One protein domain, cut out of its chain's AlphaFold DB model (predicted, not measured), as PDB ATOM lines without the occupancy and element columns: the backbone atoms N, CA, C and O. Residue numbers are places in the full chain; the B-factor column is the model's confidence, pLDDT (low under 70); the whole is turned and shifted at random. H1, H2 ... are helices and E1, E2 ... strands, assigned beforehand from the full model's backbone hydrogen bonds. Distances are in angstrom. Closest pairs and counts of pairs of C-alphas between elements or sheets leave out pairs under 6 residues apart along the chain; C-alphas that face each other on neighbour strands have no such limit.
ATOM      1  N   VAL A  24      46.188  30.625  78.292       93.19
ATOM      2  CA  VAL A  24      45.593  30.343  79.605       93.19
ATOM      3  C   VAL A  24      45.036  28.926  79.652       93.19
ATOM      4  O   VAL A  24      44.596  28.382  78.638       93.19
ATOM      5  N   VAL A  25      45.057  28.306  80.828       93.25
ATOM      6  CA  VAL A  25      44.405  27.010  81.053       93.25
ATOM      7  C   VAL A  25      42.928  27.278  81.315       93.25
ATOM      8  O   VAL A  25      42.598  27.885  82.324       93.25
ATOM      9  N   GLY A  26      42.051  26.851  80.404       93.44
ATOM     10  CA  GLY A  26      40.601  26.995  80.584       93.44
ATOM     11  C   GLY A  26      39.979  25.813  81.324       93.44
ATOM     12  O   GLY A  26      39.019  25.984  82.066       93.44
ATOM     13  N   TYR A  27      40.539  24.611  81.147       96.81
ATOM     14  CA  TYR A  27      40.149  23.426  81.910       96.81
ATOM     15  C   TYR A  27      41.366  22.581  82.247       96.81
ATOM     16  O   TYR A  27      42.256  22.423  81.406       96.81
ATOM     17  N   ASP A  28      41.375  21.962  83.420       97.88
ATOM     18  CA  ASP A  28      42.373  20.952  83.748       97.88
ATOM     19  C   ASP A  28      41.873  19.877  84.713       97.88
ATOM     20  O   ASP A  28      40.824  19.995  85.341       97.88
ATOM     21  N   GLY A  29      42.636  18.798  84.830       97.94
ATOM     22  CA  GLY A  29      42.405  17.801  85.864       97.94
ATOM     23  C   GLY A  29      43.019  16.445  85.541       97.94
ATOM     24  O   GLY A  29      43.747  16.309  84.551       97.94
ATOM     25  N   PRO A  30      42.808  15.451  86.415       98.31
ATOM     26  CA  PRO A  30      43.460  14.164  86.288       98.31
ATOM     27  C   PRO A  30      42.922  13.366  85.097       98.31
ATOM     28  O   PRO A  30      41.733  13.403  84.773       98.31
ATOM     29  N   PHE A  31      43.799  12.583  84.479       97.81
ATOM     30  CA  PHE A  31      43.430  11.585  83.483       97.81
ATOM     31  C   PHE A  31      44.174  10.269  83.718       97.81
ATOM     32  O   PHE A  31      45.247  10.230  84.324       97.81
ATOM     33  N   MET A  32      43.610   9.192  83.180       96.62
ATOM     34  CA  MET A  32      44.242   7.879  83.121       96.62
ATOM     35  C   MET A  32      43.899   7.217  81.792       96.62
ATOM     36  O   MET A  32      42.728   7.149  81.426       96.62
ATOM     37  N   ILE A  33      44.906   6.712  81.077       93.31
ATOM     38  CA  ILE A  33      44.746   5.922  79.853       93.31
ATOM     39  C   ILE A  33      45.376   4.543  80.053       93.31
ATOM     40  O   ILE A  33      46.589   4.416  80.234       93.31
ATOM     41  N   HIS A  34      44.544   3.515  79.933       90.56
ATOM     42  CA  HIS A  34      44.916   2.113  79.948       90.56
ATOM     43  C   HIS A  34      45.446   1.671  78.577       90.56
ATOM     44  O   HIS A  34      44.732   1.733  77.564       90.56
ATOM     45  N   PRO A  35      46.693   1.188  78.486       77.44
ATOM     46  CA  PRO A  35      47.196   0.602  77.258       77.44
ATOM     47  C   PRO A  35      46.448  -0.697  76.934       77.44
ATOM     48  O   PRO A  35      46.224  -1.548  77.785       77.44
ATOM     49  N   GLN A  36      46.131  -0.902  75.652       68.00
ATOM     50  CA  GLN A  36      45.416  -2.101  75.176       68.00
ATOM     51  C   GLN A  36      46.189  -3.416  75.390       68.00
ATOM     52  O   GLN A  36      45.603  -4.490  75.330       68.00
ATOM     53  N   THR A  37      47.501  -3.338  75.622       61.34
ATOM     54  CA  THR A  37      48.370  -4.476  75.949       61.34
ATOM     55  C   THR A  37      49.090  -4.190  77.272       61.34
ATOM     56  O   THR A  37      50.250  -3.760  77.246       61.34
ATOM     57  N   PRO A  38      48.410  -4.381  78.418       55.00
ATOM     58  CA  PRO A  38      48.925  -4.009  79.739       55.00
ATOM     59  C   PRO A  38      50.163  -4.814  80.161       55.00
ATOM     60  O   PRO A  38      50.981  -4.322  80.927       55.00
ATOM     61  N   MET A  39      50.387  -6.008  79.593       49.75
ATOM     62  CA  MET A  39      51.553  -6.849  79.918       49.75
ATOM     63  C   MET A  39      52.918  -6.208  79.605       49.75
ATOM     64  O   MET A  39      53.939  -6.695  80.084       49.75
ATOM     65  N   HIS A  40      52.962  -5.132  78.813       48.00
ATOM     66  CA  HIS A  40      54.217  -4.495  78.396       48.00
ATOM     67  C   HIS A  40      54.216  -2.968  78.515       48.00
ATOM     68  O   HIS A  40      55.163  -2.324  78.060       48.00
ATOM     69  N   LYS A  41      53.151  -2.368  79.058       67.88
ATOM     70  CA  LYS A  41      53.000  -0.910  79.145       67.88
ATOM     71  C   LYS A  41      52.230  -0.552  80.412       67.88
ATOM     72  O   LYS A  41      51.160  -1.106  80.634       67.88
ATOM     73  N   ALA A  42      52.781   0.364  81.202       77.19
ATOM     74  CA  ALA A  42      52.095   0.943  82.351       77.19
ATOM     75  C   ALA A  42      50.954   1.868  81.901       77.19
ATOM     76  O   ALA A  42      50.968   2.376  80.772       77.19
ATOM     77  N   ASP A  43      49.992   2.089  82.798       88.31
ATOM     78  CA  ASP A  43      48.968   3.116  82.625       88.31
ATOM     79  C   ASP A  43      49.619   4.491  82.447       88.31
ATOM     80  O   ASP A  43      50.619   4.825  83.083       88.31
ATOM     81  N   MET A  44      49.045   5.288  81.551       91.81
ATOM     82  CA  MET A  44      49.449   6.672  81.360       91.81
ATOM     83  C   MET A  44      48.547   7.549  82.222       91.81
ATOM     84  O   MET A  44      47.392   7.781  81.864       91.81
ATOM     85  N   THR A  45      49.073   7.998  83.357       96.31
ATOM     86  CA  THR A  45      48.380   8.867  84.314       96.31
ATOM     87  C   THR A  45      49.013  10.249  84.351       96.31
ATOM     88  O   THR A  45      50.193  10.415  84.019       96.31
ATOM     89  N   GLY A  46      48.225  11.243  84.744       97.50
ATOM     90  CA  GLY A  46      48.717  12.584  85.015       97.50
ATOM     91  C   GLY A  46      47.619  13.626  84.909       97.50
ATOM     92  O   GLY A  46      46.459  13.355  85.221       97.50
ATOM     93  N   LYS A  47      47.979  14.818  84.437       98.25
ATOM     94  CA  LYS A  47      47.094  15.971  84.299       98.25
ATOM     95  C   LYS A  47      46.868  16.332  82.834       98.25
ATOM     96  O   LYS A  47      47.811  16.518  82.067       98.25
ATOM     97  N   MET A  48      45.605  16.437  82.442       98.50
ATOM     98  CA  MET A  48      45.188  16.986  81.159       98.50
ATOM     99  C   MET A  48      44.923  18.478  81.341       98.50
ATOM    100  O   MET A  48      44.234  18.865  82.278       98.50
ATOM    101  N   ASN A  49      45.447  19.297  80.435       98.31
ATOM    102  CA  ASN A  49      45.203  20.732  80.380       98.31
ATOM    103  C   ASN A  49      44.622  21.077  79.004       98.31
ATOM    104  O   ASN A  49      45.168  20.664  77.973       98.31
ATOM    105  N   LEU A  50      43.537  21.848  78.994       98.00
ATOM    106  CA  LEU A  50      42.930  22.433  77.804       98.00
ATOM    107  C   LEU A  50      43.291  23.916  77.773       98.00
ATOM    108  O   LEU A  50      42.826  24.692  78.612       98.00
ATOM    109  N   LEU A  51      44.153  24.294  76.834       97.31
ATOM    110  CA  LEU A  51      44.701  25.640  76.747       97.31
ATOM    111  C   LEU A  51      43.960  26.467  75.699       97.31
ATOM    112  O   LEU A  51      43.515  25.946  74.669       97.31
ATOM    113  N   PHE A  52      43.847  27.758  75.989       95.75
ATOM    114  CA  PHE A  52      43.138  28.736  75.185       95.75
ATOM    115  C   PHE A  52      44.037  29.922  74.881       95.75
ATOM    116  O   PHE A  52      44.831  30.350  75.717       95.75
ATOM    117  N   GLU A  53      43.856  30.485  73.695       94.31
ATOM    118  CA  GLU A  53      44.485  31.724  73.258       94.31
ATOM    119  C   GLU A  53      43.400  32.613  72.640       94.31
ATOM    120  O   GLU A  53      42.680  32.221  71.719       94.31
ATOM    121  N   GLY A  54      43.209  33.804  73.198       89.00
ATOM    122  CA  GLY A  54      42.228  34.780  72.726       89.00
ATOM    123  C   GLY A  54      40.792  34.282  72.876       89.00
ATOM    124  O   GLY A  54      39.948  34.604  72.045       89.00
ATOM    125  N   GLY A  55      40.535  33.434  73.876       87.44
ATOM    126  CA  GLY A  55      39.249  32.758  74.079       87.44
ATOM    127  C   GLY A  55      39.001  31.558  73.156       87.44
ATOM    128  O   GLY A  55      37.978  30.893  73.294       87.44
ATOM    129  N   ASN A  56      39.925  31.237  72.247       92.31
ATOM    130  CA  ASN A  56      39.815  30.074  71.367       92.31
ATOM    131  C   ASN A  56      40.559  28.889  71.968       92.31
ATOM    132  O   ASN A  56      41.679  29.041  72.443       92.31
ATOM    133  N   PHE A  57      39.961  27.702  71.912       95.56
ATOM    134  CA  PHE A  57      40.631  26.472  72.314       95.56
ATOM    135  C   PHE A  57      41.755  26.137  71.328       95.56
ATOM    136  O   PHE A  57      41.500  25.985  70.132       95.56
ATOM    137  N   THR A  58      42.984  26.010  71.825       95.62
ATOM    138  CA  THR A  58      44.172  25.869  70.975       95.62
ATOM    139  C   THR A  58      44.973  24.610  71.217       95.62
ATOM    140  O   THR A  58      45.638  24.182  70.281       95.62
ATOM    141  N   LEU A  59      44.950  23.995  72.401       96.81
ATOM    142  CA  LEU A  59      45.854  22.875  72.677       96.81
ATOM    143  C   LEU A  59      45.325  21.936  73.761       96.81
ATOM    144  O   LEU A  59      44.868  22.380  74.812       96.81
ATOM    145  N   VAL A  60      45.485  20.630  73.540       98.06
ATOM    146  CA  VAL A  60      45.494  19.635  74.619       98.06
ATOM    147  C   VAL A  60      46.939  19.367  75.005       98.06
ATOM    148  O   VAL A  60      47.743  18.961  74.163       98.06
ATOM    149  N   ARG A  61      47.264  19.542  76.285       97.75
ATOM    150  CA  ARG A  61      48.554  19.156  76.862       97.75
ATOM    151  C   ARG A  61      48.336  18.119  77.954       97.75
ATOM    152  O   ARG A  61      47.597  18.370  78.900       97.75
ATOM    153  N   LEU A  62      49.009  16.984  77.836       97.38
ATOM    154  CA  LEU A  62      49.061  15.945  78.858       97.38
ATOM    155  C   LEU A  62      50.405  16.042  79.574       97.38
ATOM    156  O   LEU A  62      51.439  15.839  78.940       97.38
ATOM    157  N   ASP A  63      50.380  16.337  80.867       97.50
ATOM    158  CA  ASP A  63      51.534  16.252  81.759       97.50
ATOM    159  C   ASP A  63      51.437  14.936  82.532       97.50
ATOM    160  O   ASP A  63      50.456  14.705  83.231       97.50
ATOM    161  N   LEU A  64      52.405  14.044  82.366       95.81
ATOM    162  CA  LEU A  64      52.363  12.684  82.894       95.81
ATOM    163  C   LEU A  64      53.087  12.603  84.233       95.81
ATOM    164  O   LEU A  64      54.164  13.182  84.390       95.81
ATOM    165  N   ASP A  65      52.554  11.790  85.145       96.25
ATOM    166  CA  ASP A  65      53.202  11.511  86.434       96.25
ATOM    167  C   ASP A  65      54.526  10.761  86.243       96.25
ATOM    168  O   ASP A  65      55.495  10.977  86.968       96.25
ATOM    169  N   ASN A  66      54.565   9.871  85.245       92.25
ATOM    170  CA  ASN A  66      55.724   9.056  84.907       92.25
ATOM    171  C   ASN A  66      56.015   9.112  83.402       92.25
ATOM    172  O   ASN A  66      55.080   9.156  82.598       92.25
ATOM    173  N   PRO A  67      57.292   9.050  82.981       90.19
ATOM    174  CA  PRO A  67      57.628   9.049  81.567       90.19
ATOM    175  C   PRO A  67      57.028   7.847  80.829       90.19
ATOM    176  O   PRO A  67      57.243   6.694  81.203       90.19
ATOM    177  N   VAL A  68      56.365   8.105  79.704       87.12
ATOM    178  CA  VAL A  68      55.929   7.082  78.745       87.12
ATOM    179  C   VAL A  68      56.691   7.325  77.450       87.12
ATOM    180  O   VAL A  68      56.825   8.458  77.008       87.12
ATOM    181  N   LEU A  69      57.284   6.281  76.859       85.44
ATOM    182  CA  LEU A  69      58.130   6.406  75.656       85.44
ATOM    183  C   LEU A  69      59.191   7.532  75.757       85.44
ATOM    184  O   LEU A  69      59.473   8.218  74.775       85.44
ATOM    185  N   GLY A  70      59.748   7.734  76.956       87.31
ATOM    186  CA  GLY A  70      60.776   8.742  77.233       87.31
ATOM    187  C   GLY A  70      60.276  10.187  77.354       87.31
ATOM    188  O   GLY A  70      61.105  11.091  77.380       87.31
ATOM    189  N   GLN A  71      58.963  10.426  77.417       89.44
ATOM    190  CA  GLN A  71      58.383  11.768  77.527       89.44
ATOM    191  C   GLN A  71      57.420  11.867  78.710       89.44
ATOM    192  O   GLN A  71      56.671  10.936  78.996       89.44
ATOM    193  N   THR A  72      57.434  13.021  79.372       93.62
ATOM    194  CA  THR A  72      56.493  13.389  80.440       93.62
ATOM    195  C   THR A  72      55.460  14.411  79.980       93.62
ATOM    196  O   THR A  72      54.538  14.711  80.721       93.62
ATOM    197  N   ILE A  73      55.600  14.953  78.768       95.50
ATOM    198  CA  ILE A  73      54.671  15.931  78.205       95.50
ATOM    199  C   ILE A  73      54.291  15.476  76.802       95.50
ATOM    200  O   ILE A  73      55.166  15.203  75.980       95.50
ATOM    201  N   TYR A  74      52.992  15.443  76.524       95.06
ATOM    202  CA  TYR A  74      52.462  15.284  75.174       95.06
ATOM    203  C   TYR A  74      51.533  16.431  74.821       95.06
ATOM    204  O   TYR A  74      50.751  16.897  75.644       95.06
ATOM    205  N   GLN A  75      51.595  16.855  73.568       96.81
ATOM    206  CA  GLN A  75      50.780  17.932  73.028       96.81
ATOM    207  C   GLN A  75      49.969  17.425  71.842       96.81
ATOM    208  O   GLN A  75      50.402  16.520  71.118       96.81
ATOM    209  N   SER A  76      48.772  17.973  71.654       96.56
ATOM    210  CA  SER A  76      47.985  17.704  70.460       96.56
ATOM    211  C   SER A  76      48.535  18.467  69.258       96.56
ATOM    212  O   SER A  76      48.956  19.611  69.367       96.56
ATOM    213  N   LYS A  77      48.498  17.821  68.093       94.62
ATOM    214  CA  LYS A  77      48.741  18.466  66.794       94.62
ATOM    215  C   LYS A  77      47.453  18.856  66.070       94.62
ATOM    216  O   LYS A  77      47.487  19.609  65.107       94.62
ATOM    217  N   GLU A  78      46.345  18.255  66.482       94.75
ATOM    218  CA  GLU A  78      45.010  18.472  65.948       94.75
ATOM    219  C   GLU A  78      44.028  18.257  67.095       94.75
ATOM    220  O   GLU A  78      44.126  17.252  67.813       94.75
ATOM    221  N   GLN A  79      43.131  19.219  67.297       96.44
ATOM    222  CA  GLN A  79      42.236  19.244  68.441       96.44
ATOM    223  C   GLN A  79      40.986  20.060  68.147       96.44
ATOM    224  O   GLN A  79      41.059  21.084  67.472       96.44
ATOM    225  N   VAL A  80      39.855  19.617  68.690       96.38
ATOM    226  CA  VAL A  80      38.595  20.365  68.707       96.38
ATOM    227  C   VAL A  80      37.873  20.094  70.016       96.38
ATOM    228  O   VAL A  80      37.848  18.962  70.497       96.38
ATOM    229  N   MET A  81      37.265  21.136  70.573       95.38
ATOM    230  CA  MET A  81      36.450  21.058  71.776       95.38
ATOM    231  C   MET A  81      35.018  21.479  71.454       95.38
ATOM    232  O   MET A  81      34.806  22.456  70.741       95.38
ATOM    233  N   ASN A  82      34.047  20.759  72.010       92.06
ATOM    234  CA  ASN A  82      32.637  21.129  71.996       92.06
ATOM    235  C   ASN A  82      32.111  21.137  73.433       92.06
ATOM    236  O   ASN A  82      32.325  20.176  74.172       92.06
ATOM    237  N   VAL A  83      31.391  22.195  73.803       89.06
ATOM    238  CA  VAL A  83      30.625  22.262  75.053       89.06
ATOM    239  C   VAL A  83      29.154  22.332  74.686       89.06
ATOM    240  O   VAL A  83      28.745  23.233  73.955       89.06
ATOM    241  N   ILE A  84      28.371  21.373  75.168       86.81
ATOM    242  CA  ILE A  84      26.938  21.285  74.897       86.81
ATOM    243  C   ILE A  84      26.201  21.503  76.215       86.81
ATOM    244  O   ILE A  84      26.146  20.587  77.043       86.81
ATOM    245  N   PRO A  85      25.639  22.705  76.433       80.00
ATOM    246  CA  PRO A  85      24.718  22.914  77.533       80.00
ATOM    247  C   PRO A  85      23.441  22.130  77.229       80.00
ATOM    248  O   PRO A  85      22.824  22.313  76.179       80.00
ATOM    249  N   ARG A  86      23.043  21.240  78.135       74.25
ATOM    250  CA  ARG A  86      21.774  20.523  78.026       74.25
ATOM    251  C   ARG A  86      20.857  20.985  79.146       74.25
ATOM    252  O   ARG A  86      21.094  20.687  80.310       74.25
ATOM    253  N   SER A  87      19.816  21.736  78.795       59.28
ATOM    254  CA  SER A  87      18.704  21.977  79.713       59.28
ATOM    255  C   SER A  87      18.067  20.620  80.010       59.28
ATOM    256  O   SER A  87      17.692  19.936  79.067       59.28
ATOM    257  N   GLU A  88      17.969  20.235  81.284       60.12
ATOM    258  CA  GLU A  88      17.390  18.970  81.791       60.12
ATOM    259  C   GLU A  88      18.339  17.763  81.947       60.12
ATOM    260  O   GLU A  88      17.968  16.803  82.621       60.12
ATOM    261  N   THR A  89      19.582  17.803  81.449       66.50
ATOM    262  CA  THR A  89      20.594  16.759  81.731       66.50
ATOM    263  C   THR A  89      21.945  17.358  82.127       66.50
ATOM    264  O   THR A  89      22.098  18.566  82.262       66.50
ATOM    265  N   LEU A  90      22.954  16.501  82.301       79.75
ATOM    266  CA  LEU A  90      24.334  16.931  82.506       79.75
ATOM    267  C   LEU A  90      24.828  17.739  81.293       79.75
ATOM    268  O   LEU A  90      24.622  17.317  80.151       79.75
ATOM    269  N   SER A  91      25.496  18.872  81.530       88.81
ATOM    270  CA  SER A  91      26.279  19.559  80.494       88.81
ATOM    271  C   SER A  91      27.389  18.630  80.022       88.81
ATOM    272  O   SER A  91      28.020  17.973  80.849       88.81
ATOM    273  N   GLN A  92      27.654  18.591  78.719       91.88
ATOM    274  CA  GLN A  92      28.660  17.698  78.145       91.88
ATOM    275  C   GLN A  92      29.824  18.498  77.558       91.88
ATOM    276  O   GLN A  92      29.631  19.366  76.708       91.88
ATOM    277  N   LEU A  93      31.037  18.173  77.991       93.88
ATOM    278  CA  LEU A  93      32.297  18.639  77.429       93.88
ATOM    279  C   LEU A  93      32.908  17.492  76.626       93.88
ATOM    280  O   LEU A  93      33.123  16.398  77.146       93.88
ATOM    281  N   SER A  94      33.200  17.745  75.355       95.19
ATOM    282  CA  SER A  94      33.872  16.784  74.488       95.19
ATOM    283  C   SER A  94      35.144  17.373  73.904       95.19
ATOM    284  O   SER A  94      35.117  18.467  73.346       95.19
ATOM    285  N   VAL A  95      36.241  16.624  73.982       96.94
ATOM    286  CA  VAL A  95      37.544  17.012  73.433       96.94
ATOM    287  C   VAL A  95      38.028  15.916  72.501       96.94
ATOM    288  O   VAL A  95      38.306  14.796  72.927       96.94
ATOM    289  N   ILE A  96      38.145  16.243  71.222       97.25
ATOM    290  CA  ILE A  96      38.748  15.389  70.202       97.25
ATOM    291  C   ILE A  96      40.190  15.840  70.054       97.25
ATOM    292  O   ILE A  96      40.430  17.032  69.868       97.25
ATOM    293  N   TYR A  97      41.150  14.925  70.123       96.75
ATOM    294  CA  TYR A  97      42.551  15.288  69.965       96.75
ATOM    295  C   TYR A  97      43.409  14.157  69.418       96.75
ATOM    296  O   TYR A  97      43.140  12.965  69.586       96.75
ATOM    297  N   LYS A  98      44.491  14.560  68.763       95.38
ATOM    298  CA  LYS A  98      45.528  13.675  68.249       95.38
ATOM    299  C   LYS A  98      46.872  14.150  68.757       95.38
ATOM    300  O   LYS A  98      47.264  15.281  68.484       95.38
ATOM    301  N   LEU A  99      47.586  13.294  69.480       92.88
ATOM    302  CA  LEU A  99      48.912  13.644  69.998       92.88
ATOM    303  C   LEU A  99      49.920  13.782  68.848       92.88
ATOM    304  O   LEU A  99      49.877  13.035  67.863       92.88
ATOM    305  N   GLU A 100      50.838  14.734  68.973       90.62
ATOM    306  CA  GLU A 100      51.917  14.945  68.009       90.62
ATOM    307  C   GLU A 100      52.826  13.710  67.922       90.62
ATOM    308  O   GLU A 100      53.185  13.247  66.834       90.62
ATOM    309  N   ARG A 101      53.137  13.119  69.081       84.31
ATOM    310  CA  ARG A 101      53.933  11.899  69.224       84.31
ATOM    311  C   ARG A 101      53.278  10.973  70.256       84.31
ATOM    312  O   ARG A 101      52.701  11.475  71.211       84.31
ATOM    313  N   PRO A 102      53.377   9.641  70.107       77.56
ATOM    314  CA  PRO A 102      53.801   8.931  68.899       77.56
ATOM    315  C   PRO A 102      52.796   9.131  67.751       77.56
ATOM    316  O   PRO A 102      51.620   9.377  67.992       77.56
ATOM    317  N   THR A 103      53.221   9.006  66.489       83.19
ATOM    318  CA  THR A 103      52.291   9.136  65.349       83.19
ATOM    319  C   THR A 103      51.288   7.982  65.326       83.19
ATOM    320  O   THR A 103      51.655   6.814  65.414       83.19
ATOM    321  N   HIS A 104      50.010   8.313  65.170       84.50
ATOM    322  CA  HIS A 104      48.905   7.362  65.104       84.50
ATOM    323  C   HIS A 104      47.883   7.783  64.040       84.50
ATOM    324  O   HIS A 104      47.868   8.929  63.590       84.50
ATOM    325  N   LYS A 105      47.044   6.837  63.600       88.19
ATOM    326  CA  LYS A 105      45.959   7.075  62.625       88.19
ATOM    327  C   LYS A 105      44.602   7.393  63.265       88.19
ATOM    328  O   LYS A 105      43.718   7.856  62.567       88.19
ATOM    329  N   TRP A 106      44.471   7.167  64.566       93.50
ATOM    330  CA  TRP A 106      43.243   7.326  65.344       93.50
ATOM    331  C   TRP A 106      43.228   8.659  66.106       93.50
ATOM    332  O   TRP A 106      44.248   9.350  66.143       93.50
ATOM    333  N   TYR A 107      42.088   8.989  66.708       96.25
ATOM    334  CA  TYR A 107      41.903  10.092  67.651       96.25
ATOM    335  C   TYR A 107      41.664   9.560  69.059       96.25
ATOM    336  O   TYR A 107      41.092   8.479  69.244       96.25
ATOM    337  N   PHE A 108      42.067  10.355  70.040       96.44
ATOM    338  CA  PHE A 108      41.491  10.292  71.369       96.44
ATOM    339  C   PHE A 108      40.264  11.196  71.416       96.44
ATOM    340  O   PHE A 108      40.268  12.296  70.863       96.44
ATOM    341  N   VAL A 109      39.214  10.726  72.076       96.88
ATOM    342  CA  VAL A 109      38.002  11.505  72.313       96.88
ATOM    343  C   VAL A 109      37.666  11.410  73.790       96.88
ATOM    344  O   VAL A 109      37.296  10.341  74.264       96.88
ATOM    345  N   ALA A 110      37.810  12.506  74.523       96.75
ATOM    346  CA  ALA A 110      37.294  12.625  75.879       96.75
ATOM    347  C   ALA A 110      35.841  13.102  75.812       96.75
ATOM    348  O   ALA A 110      35.574  14.121  75.179       96.75
ATOM    349  N   VAL A 111      34.921  12.383  76.455       95.44
ATOM    350  CA  VAL A 111      33.527  12.816  76.644       95.44
ATOM    351  C   VAL A 111      33.249  12.814  78.137       95.44
ATOM    352  O   VAL A 111      33.302  11.755  78.766       95.44
ATOM    353  N   ALA A 112      32.988  13.993  78.691       94.62
ATOM    354  CA  ALA A 112      32.814  14.211  80.117       94.62
ATOM    355  C   ALA A 112      31.551  15.025  80.394       94.62
ATOM    356  O   ALA A 112      31.204  15.930  79.638       94.62
ATOM    357  N   ASN A 113      30.851  14.695  81.474       93.75
ATOM    358  CA  ASN A 113      29.556  15.271  81.811       93.75
ATOM    359  C   ASN A 113      29.608  15.950  83.187       93.75
ATOM    360  O   ASN A 113      30.354  15.514  84.062       93.75
ATOM    361  N   SER A 114      28.803  16.993  83.393       91.69
ATOM    362  CA  SER A 114      28.687  17.703  84.674       91.69
ATOM    363  C   SER A 114      27.246  18.103  84.996       91.69
ATOM    364  O   SER A 114      26.533  18.608  84.129       91.69
ATOM    365  N   THR A 115      26.817  17.926  86.249       85.00
ATOM    366  CA  THR A 115      25.506  18.387  86.759       85.00
ATOM    367  C   THR A 115      25.475  19.898  86.986       85.00
ATOM    368  O   THR A 115      24.458  20.539  86.746       85.00
ATOM    369  N   SER A 116      26.583  20.460  87.467       82.25
ATOM    370  CA  SER A 116      26.715  21.850  87.928       82.25
ATOM    371  C   SER A 116      27.569  22.720  87.006       82.25
ATOM    372  O   SER A 116      27.827  23.877  87.323       82.25
ATOM    373  N   GLY A 117      28.036  22.169  85.883       80.31
ATOM    374  CA  GLY A 117      28.952  22.843  84.960       80.31
ATOM    375  C   GLY A 117      30.432  22.744  85.351       80.31
ATOM    376  O   GLY A 117      31.270  23.232  84.605       80.31
ATOM    377  N   SER A 118      30.758  22.117  86.487       84.56
ATOM    378  CA  SER A 118      32.101  21.680  86.899       84.56
ATOM    379  C   SER A 118      32.004  20.846  88.199       84.56
ATOM    380  O   SER A 118      31.154  21.179  89.035       84.56
ATOM    381  N   PRO A 119      32.833  19.801  88.414       93.31
ATOM    382  CA  PRO A 119      33.759  19.205  87.449       93.31
ATOM    383  C   PRO A 119      33.014  18.415  86.361       93.31
ATOM    384  O   PRO A 119      31.858  18.024  86.533       93.31
ATOM    385  N   PHE A 120      33.679  18.199  85.230       95.25
ATOM    386  CA  PHE A 120      33.264  17.303  84.156       95.25
ATOM    387  C   PHE A 120      33.976  15.964  84.311       95.25
ATOM    388  O   PHE A 120      35.198  15.900  84.198       95.25
ATOM    389  N   GLU A 121      33.224  14.889  84.514       95.81
ATOM    390  CA  GLU A 121      33.763  13.535  84.673       95.81
ATOM    391  C   GLU A 121      33.392  12.671  83.474       95.81
ATOM    392  O   GLU A 121      32.261  12.718  82.980       95.81
ATOM    393  N   GLY A 122      34.355  11.907  82.965       95.25
ATOM    394  CA  GLY A 122      34.198  11.289  81.662       95.25
ATOM    395  C   GLY A 122      35.125  10.139  81.338       95.25
ATOM    396  O   GLY A 122      35.976   9.714  82.119       95.25
ATOM    397  N   THR A 123      34.948   9.658  80.115       96.19
ATOM    398  CA  THR A 123      35.679   8.535  79.533       96.19
ATOM    399  C   THR A 123      36.501   9.021  78.347       96.19
ATOM    400  O   THR A 123      36.053   9.861  77.562       96.19
ATOM    401  N   ILE A 124      37.702   8.468  78.199       97.25
ATOM    402  CA  ILE A 124      38.557   8.661  77.030       97.25
ATOM    403  C   ILE A 124      38.375   7.461  76.104       97.25
ATOM    404  O   ILE A 124      38.578   6.312  76.497       97.25
ATOM    405  N   TYR A 125      38.045   7.737  74.849       96.12
ATOM    406  CA  TYR A 125      37.874   6.752  73.795       96.12
ATOM    407  C   TYR A 125      39.007   6.830  72.778       96.12
ATOM    408  O   TYR A 125      39.497   7.901  72.433       96.12
ATOM    409  N   LYS A 126      39.382   5.672  72.245       95.25
ATOM    410  CA  LYS A 126      40.177   5.503  71.033       95.25
ATOM    411  C   LYS A 126      39.234   5.316  69.852       95.25
ATOM    412  O   LYS A 126      38.497   4.326  69.805       95.25
ATOM    413  N   VAL A 127      39.316   6.220  68.881       95.38
ATOM    414  CA  VAL A 127      38.388   6.285  67.746       95.38
ATOM    415  C   VAL A 127      39.150   6.280  66.428       95.38
ATOM    416  O   VAL A 127      40.062   7.078  66.223       95.38
ATOM    417  N   ASN A 128      38.800   5.363  65.531       95.06
ATOM    418  CA  ASN A 128      39.431   5.228  64.218       95.06
ATOM    419  C   ASN A 128      38.478   5.696  63.111       95.06
ATOM    420  O   ASN A 128      38.073   4.894  62.276       95.06
ATOM    421  N   ASP A 129      38.139   6.984  63.150       93.56
ATOM    422  CA  ASP A 129      37.288   7.693  62.186       93.56
ATOM    423  C   ASP A 129      37.929   9.045  61.816       93.56
ATOM    424  O   ASP A 129      38.968   9.423  62.371       93.56
ATOM    425  N   THR A 130      37.337   9.774  60.865       92.31
ATOM    426  CA  THR A 130      37.782  11.133  60.513       92.31
ATOM    427  C   THR A 130      37.281  12.160  61.528       92.31
ATOM    428  O   THR A 130      36.283  11.933  62.215       92.31
ATOM    429  N   LEU A 131      37.956  13.311  61.620       92.62
ATOM    430  CA  LEU A 131      37.580  14.370  62.558       92.62
ATOM    431  C   LEU A 131      36.146  14.860  62.305       92.62
ATOM    432  O   LEU A 131      35.393  15.072  63.252       92.62
ATOM    433  N   GLU A 132      35.748  14.982  61.040       91.94
ATOM    434  CA  GLU A 132      34.423  15.446  60.622       91.94
ATOM    435  C   GLU A 132      33.320  14.495  61.094       91.94
ATOM    436  O   GLU A 132      32.300  14.946  61.616       91.94
ATOM    437  N   VAL A 133      33.540  13.182  60.961       91.94
ATOM    438  CA  VAL A 133      32.590  12.155  61.415       91.94
ATOM    439  C   VAL A 133      32.450  12.195  62.935       91.94
ATOM    440  O   VAL A 133      31.334  12.216  63.455       91.94
ATOM    441  N   ILE A 134      33.573  12.270  63.654       94.00
ATOM    442  CA  ILE A 134      33.582  12.338  65.121       94.00
ATOM    443  C   ILE A 134      32.857  13.605  65.601       94.00
ATOM    444  O   ILE A 134      32.019  13.541  66.500       94.00
ATOM    445  N   GLN A 135      33.132  14.757  64.986       92.31
ATOM    446  CA  GLN A 135      32.469  16.015  65.327       92.31
ATOM    447  C   GLN A 135      30.970  15.990  65.048       92.31
ATOM    448  O   GLN A 135      30.204  16.493  65.867       92.31
ATOM    449  N   ALA A 136      30.545  15.444  63.906       89.69
ATOM    450  CA  ALA A 136      29.130  15.365  63.559       89.69
ATOM    451  C   ALA A 136      28.336  14.577  64.613       89.69
ATOM    452  O   ALA A 136      27.251  15.004  64.997       89.69
ATOM    453  N   LEU A 137      28.913  13.486  65.131       88.38
ATOM    454  CA  LEU A 137      28.325  12.701  66.218       88.38
ATOM    455  C   LEU A 137      28.271  13.483  67.534       88.38
ATOM    456  O   LEU A 137      27.253  13.478  68.219       88.38
ATOM    457  N   LEU A 138      29.359  14.169  67.888       88.50
ATOM    458  CA  LEU A 138      29.457  14.857  69.174       88.50
ATOM    459  C   LEU A 138      28.640  16.143  69.238       88.50
ATOM    460  O   LEU A 138      28.178  16.477  70.318       88.50
ATOM    461  N   LYS A 139      28.424  16.857  68.126       84.06
ATOM    462  CA  LYS A 139      27.682  18.136  68.106       84.06
ATOM    463  C   LYS A 139      26.234  18.028  68.592       84.06
ATOM    464  O   LYS A 139      25.693  19.022  69.064       84.06
ATOM    465  N   ALA A 140      25.615  16.855  68.487       74.00
ATOM    466  CA  ALA A 140      24.270  16.611  69.011       74.00
ATOM    467  C   ALA A 140      24.261  16.303  70.525       74.00
ATOM    468  O   ALA A 140      23.207  16.312  71.170       74.00
ATOM    469  N   GLY A 141      25.434  16.012  71.095       75.31
ATOM    470  CA  GLY A 141      25.571  15.291  72.351       75.31
ATOM    471  C   GLY A 141      25.034  13.866  72.205       75.31
ATOM    472  O   GLY A 141      24.037  13.622  71.522       75.31
ATOM    473  N   PHE A 142      25.667  12.898  72.851       79.69
ATOM    474  CA  PHE A 142      25.136  11.537  72.867       79.69
ATOM    475  C   PHE A 142      25.264  10.921  74.257       79.69
ATOM    476  O   PHE A 142      26.171  11.258  75.020       79.69
ATOM    477  N   ASP A 143      24.352   9.999  74.565       74.94
ATOM    478  CA  ASP A 143      24.286   9.334  75.872       74.94
ATOM    479  C   ASP A 143      25.035   7.993  75.873       74.94
ATOM    480  O   ASP A 143      25.426   7.480  76.917       74.94
ATOM    481  N   THR A 144      25.251   7.399  74.696       82.50
ATOM    482  CA  THR A 144      25.970   6.129  74.529       82.50
ATOM    483  C   THR A 144      26.968   6.200  73.382       82.50
ATOM    484  O   THR A 144      26.618   6.587  72.268       82.50
ATOM    485  N   ALA A 145      28.216   5.815  73.658       88.00
ATOM    486  CA  ALA A 145      29.277   5.810  72.657       88.00
ATOM    487  C   ALA A 145      28.993   4.799  71.534       88.00
ATOM    488  O   ALA A 145      28.504   3.700  71.811       88.00
ATOM    489  N   PRO A 146      29.332   5.130  70.273       90.31
ATOM    490  CA  PRO A 146      29.278   4.172  69.176       90.31
ATOM    491  C   PRO A 146      30.068   2.894  69.486       90.31
ATOM    492  O   PRO A 146      31.147   2.943  70.073       90.31
ATOM    493  N   ALA A 147      29.581   1.737  69.033       89.75
ATOM    494  CA  ALA A 147      30.189   0.437  69.349       89.75
ATOM    495  C   ALA A 147      31.642   0.277  68.851       89.75
ATOM    496  O   ALA A 147      32.405  -0.528  69.384       89.75
ATOM    497  N   ASN A 148      32.041   1.031  67.822       90.81
ATOM    498  CA  ASN A 148      33.407   1.031  67.296       90.81
ATOM    499  C   ASN A 148      34.380   1.889  68.131       90.81
ATOM    500  O   ASN A 148      35.595   1.801  67.919       90.81
ATOM    501  N   TRP A 149      33.886   2.696  69.074       94.06
ATOM    502  CA  TRP A 149      34.708   3.503  69.971       94.06
ATOM    503  C   TRP A 149      35.192   2.649  71.136       94.06
ATOM    504  O   TRP A 149      34.411   2.096  71.908       94.06
ATOM    505  N   LYS A 150      36.511   2.539  71.285       94.62
ATOM    506  CA  LYS A 150      37.101   1.725  72.350       94.62
ATOM    507  C   LYS A 150      37.364   2.603  73.558       94.62
ATOM    508  O   LYS A 150      38.210   3.485  73.463       94.62
ATOM    509  N   SER A 151      36.695   2.353  74.680       94.56
ATOM    510  CA  SER A 151      37.080   2.981  75.948       94.56
ATOM    511  C   SER A 151      38.516   2.588  76.295       94.56
ATOM    512  O   SER A 151      38.888   1.413  76.221       94.56
ATOM    513  N   VAL A 152      39.341   3.586  76.591       94.81
ATOM    514  CA  VAL A 152      40.755   3.418  76.938       94.81
ATOM    515  C   VAL A 152      41.121   4.156  78.213       94.81
ATOM    516  O   VAL A 152      42.285   4.130  78.579       94.81
ATOM    517  N   GLY A 153      40.195   4.831  78.888       95.62
ATOM    518  CA  GLY A 153      40.575   5.633  80.038       95.62
ATOM    519  C   GLY A 153      39.468   6.493  80.611       95.62
ATOM    520  O   GLY A 153      38.339   6.484  80.128       95.62
ATOM    521  N   MET A 154      39.838   7.265  81.621       97.69
ATOM    522  CA  MET A 154      38.964   8.173  82.354       97.69
ATOM    523  C   MET A 154      39.607   9.553  82.446       97.69
ATOM    524  O   MET A 154      40.832   9.689  82.354       97.69
ATOM    525  N   VAL A 155      38.777  10.575  82.628       98.19
ATOM    526  CA  VAL A 155      39.229  11.958  82.786       98.19
ATOM    527  C   VAL A 155      38.272  12.745  83.673       98.19
ATOM    528  O   VAL A 155      37.057  12.556  83.601       98.19
ATOM    529  N   THR A 156      38.829  13.657  84.462       98.19
ATOM    530  CA  THR A 156      38.083  14.677  85.201       98.19
ATOM    531  C   THR A 156      38.651  16.042  84.836       98.19
ATOM    532  O   THR A 156      39.863  16.229  84.885       98.19
ATOM    533  N   LEU A 157      37.792  16.987  84.460       97.56
ATOM    534  CA  LEU A 157      38.173  18.338  84.046       97.56
ATOM    535  C   LEU A 157      37.403  19.385  84.850       97.56
ATOM    536  O   LEU A 157      36.185  19.311  84.974       97.56
ATOM    537  N   THR A 158      38.106  20.386  85.354       96.81
ATOM    538  CA  THR A 158      37.572  21.505  86.135       96.81
ATOM    539  C   THR A 158      37.814  22.789  85.352       96.81
ATOM    540  O   THR A 158      38.916  22.986  84.849       96.81
ATOM    541  N   ALA A 159      36.785  23.625  85.209       92.75
ATOM    542  CA  ALA A 159      36.884  24.926  84.542       92.75
ATOM    543  C   ALA A 159      37.593  25.978  85.422       92.75
ATOM    544  O   ALA A 159      37.448  25.922  86.648       92.75
ATOM    545  N   HIS A 160      38.292  26.937  84.796       86.94
ATOM    546  CA  HIS A 160      38.984  28.074  85.435       86.94
ATOM    547  C   HIS A 160      38.495  29.429  84.928       86.94
ATOM    548  O   HIS A 160      38.135  29.519  83.731       86.94
TER     549      HIS A 160
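Overview. This is residues 24 to 160 of the 160 residues of an uncharacterized protein of Deltaproteobacteria bacterium RIFCSPHIGHO2_02_FULL_38_15 (UniProt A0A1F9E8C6). What shape do these atoms make? They make a closed barrel of eight antiparallel strands, E1 to E8, with one short helix, H1, packed on its outside over E5. What is the make-up? The 137 printed residues, with eight named strands and one named helix, are mostly strand, in the chain order E1 to E7, H1, E8; round the ring run E1 E2 E3 E4 E5 E6 E7 E8 and back to E1. How large is it? It is compact, with a radius of gyration of the C-alphas of 14.3 A and spans of 44 by 34 by 24 A.

Along the chain. Where are the strands? E1 is residues 24 to 33, from C-alpha 24 at (45.593, 30.343, 79.605), E2 44 to 53, E3 56 to 68 and E4 71 to 84. E5 is residues 91 to 99, E6 107 to 114, E7 120 to 127 and E8 150 to 159, ending with C-alpha 159 at (36.884, 24.926, 84.542). Which are long, and where is the helix? E4 measures 33.0 A, E3 29.0 A and E2 26.8 A from first to last C-alpha. H1 is residues 131 to 138, 10.5 A, from C-alpha 131 at (37.580, 14.370, 62.558).

Arrangement. How does the ring run? E1 to E7 form a meander, each strand the antiparallel neighbour of the one before, and each successive two form a hairpin. Within hydrogen-bond range are N 26 and O 50 of E1 and E2, 2.9 A, N 49 and O 61 of E2 and E3, 2.8 A, N 62 and O 74 of E3 and E4, 2.8 A, and N 82 and O 94 of E4 and E5, 2.9 A. So are N 95 and O 110 of E5 and E6, 2.9 A, and N 109 and O 125 of E6 and E7, 2.9 A. What closes it? E8 is antiparallel to E7, with N 122 and O 155 2.9 A apart, and to E1, at 147 degrees, with N 32 and O 154 2.9 A apart. Where is H1? It lies outside the barrel at a height of 9.1 A over the sheet, over E5 and only just over E6, with 3 C-alphas, and runs along the strands at 14 degrees to E5 on the local plane. The closest C-alphas of H1 and E5 are those of Leu 138 and Ser 94, 7.2 A apart; in H1 every O i to N i+4 pair is within hydrogen-bond range.

Size, cuts and confidence. How far does it reach? The two C-alphas farthest apart, those of Gly 70 and Glu 88, are 44.8 A apart. Is it continuous? The printed part has no cut, and the link from H1 to E8, 11 residues, is long. Where is confidence low? The mean pLDDT of the printed part is 89.8; residues 36 to 41 and 87 to 89 of this model are under 70.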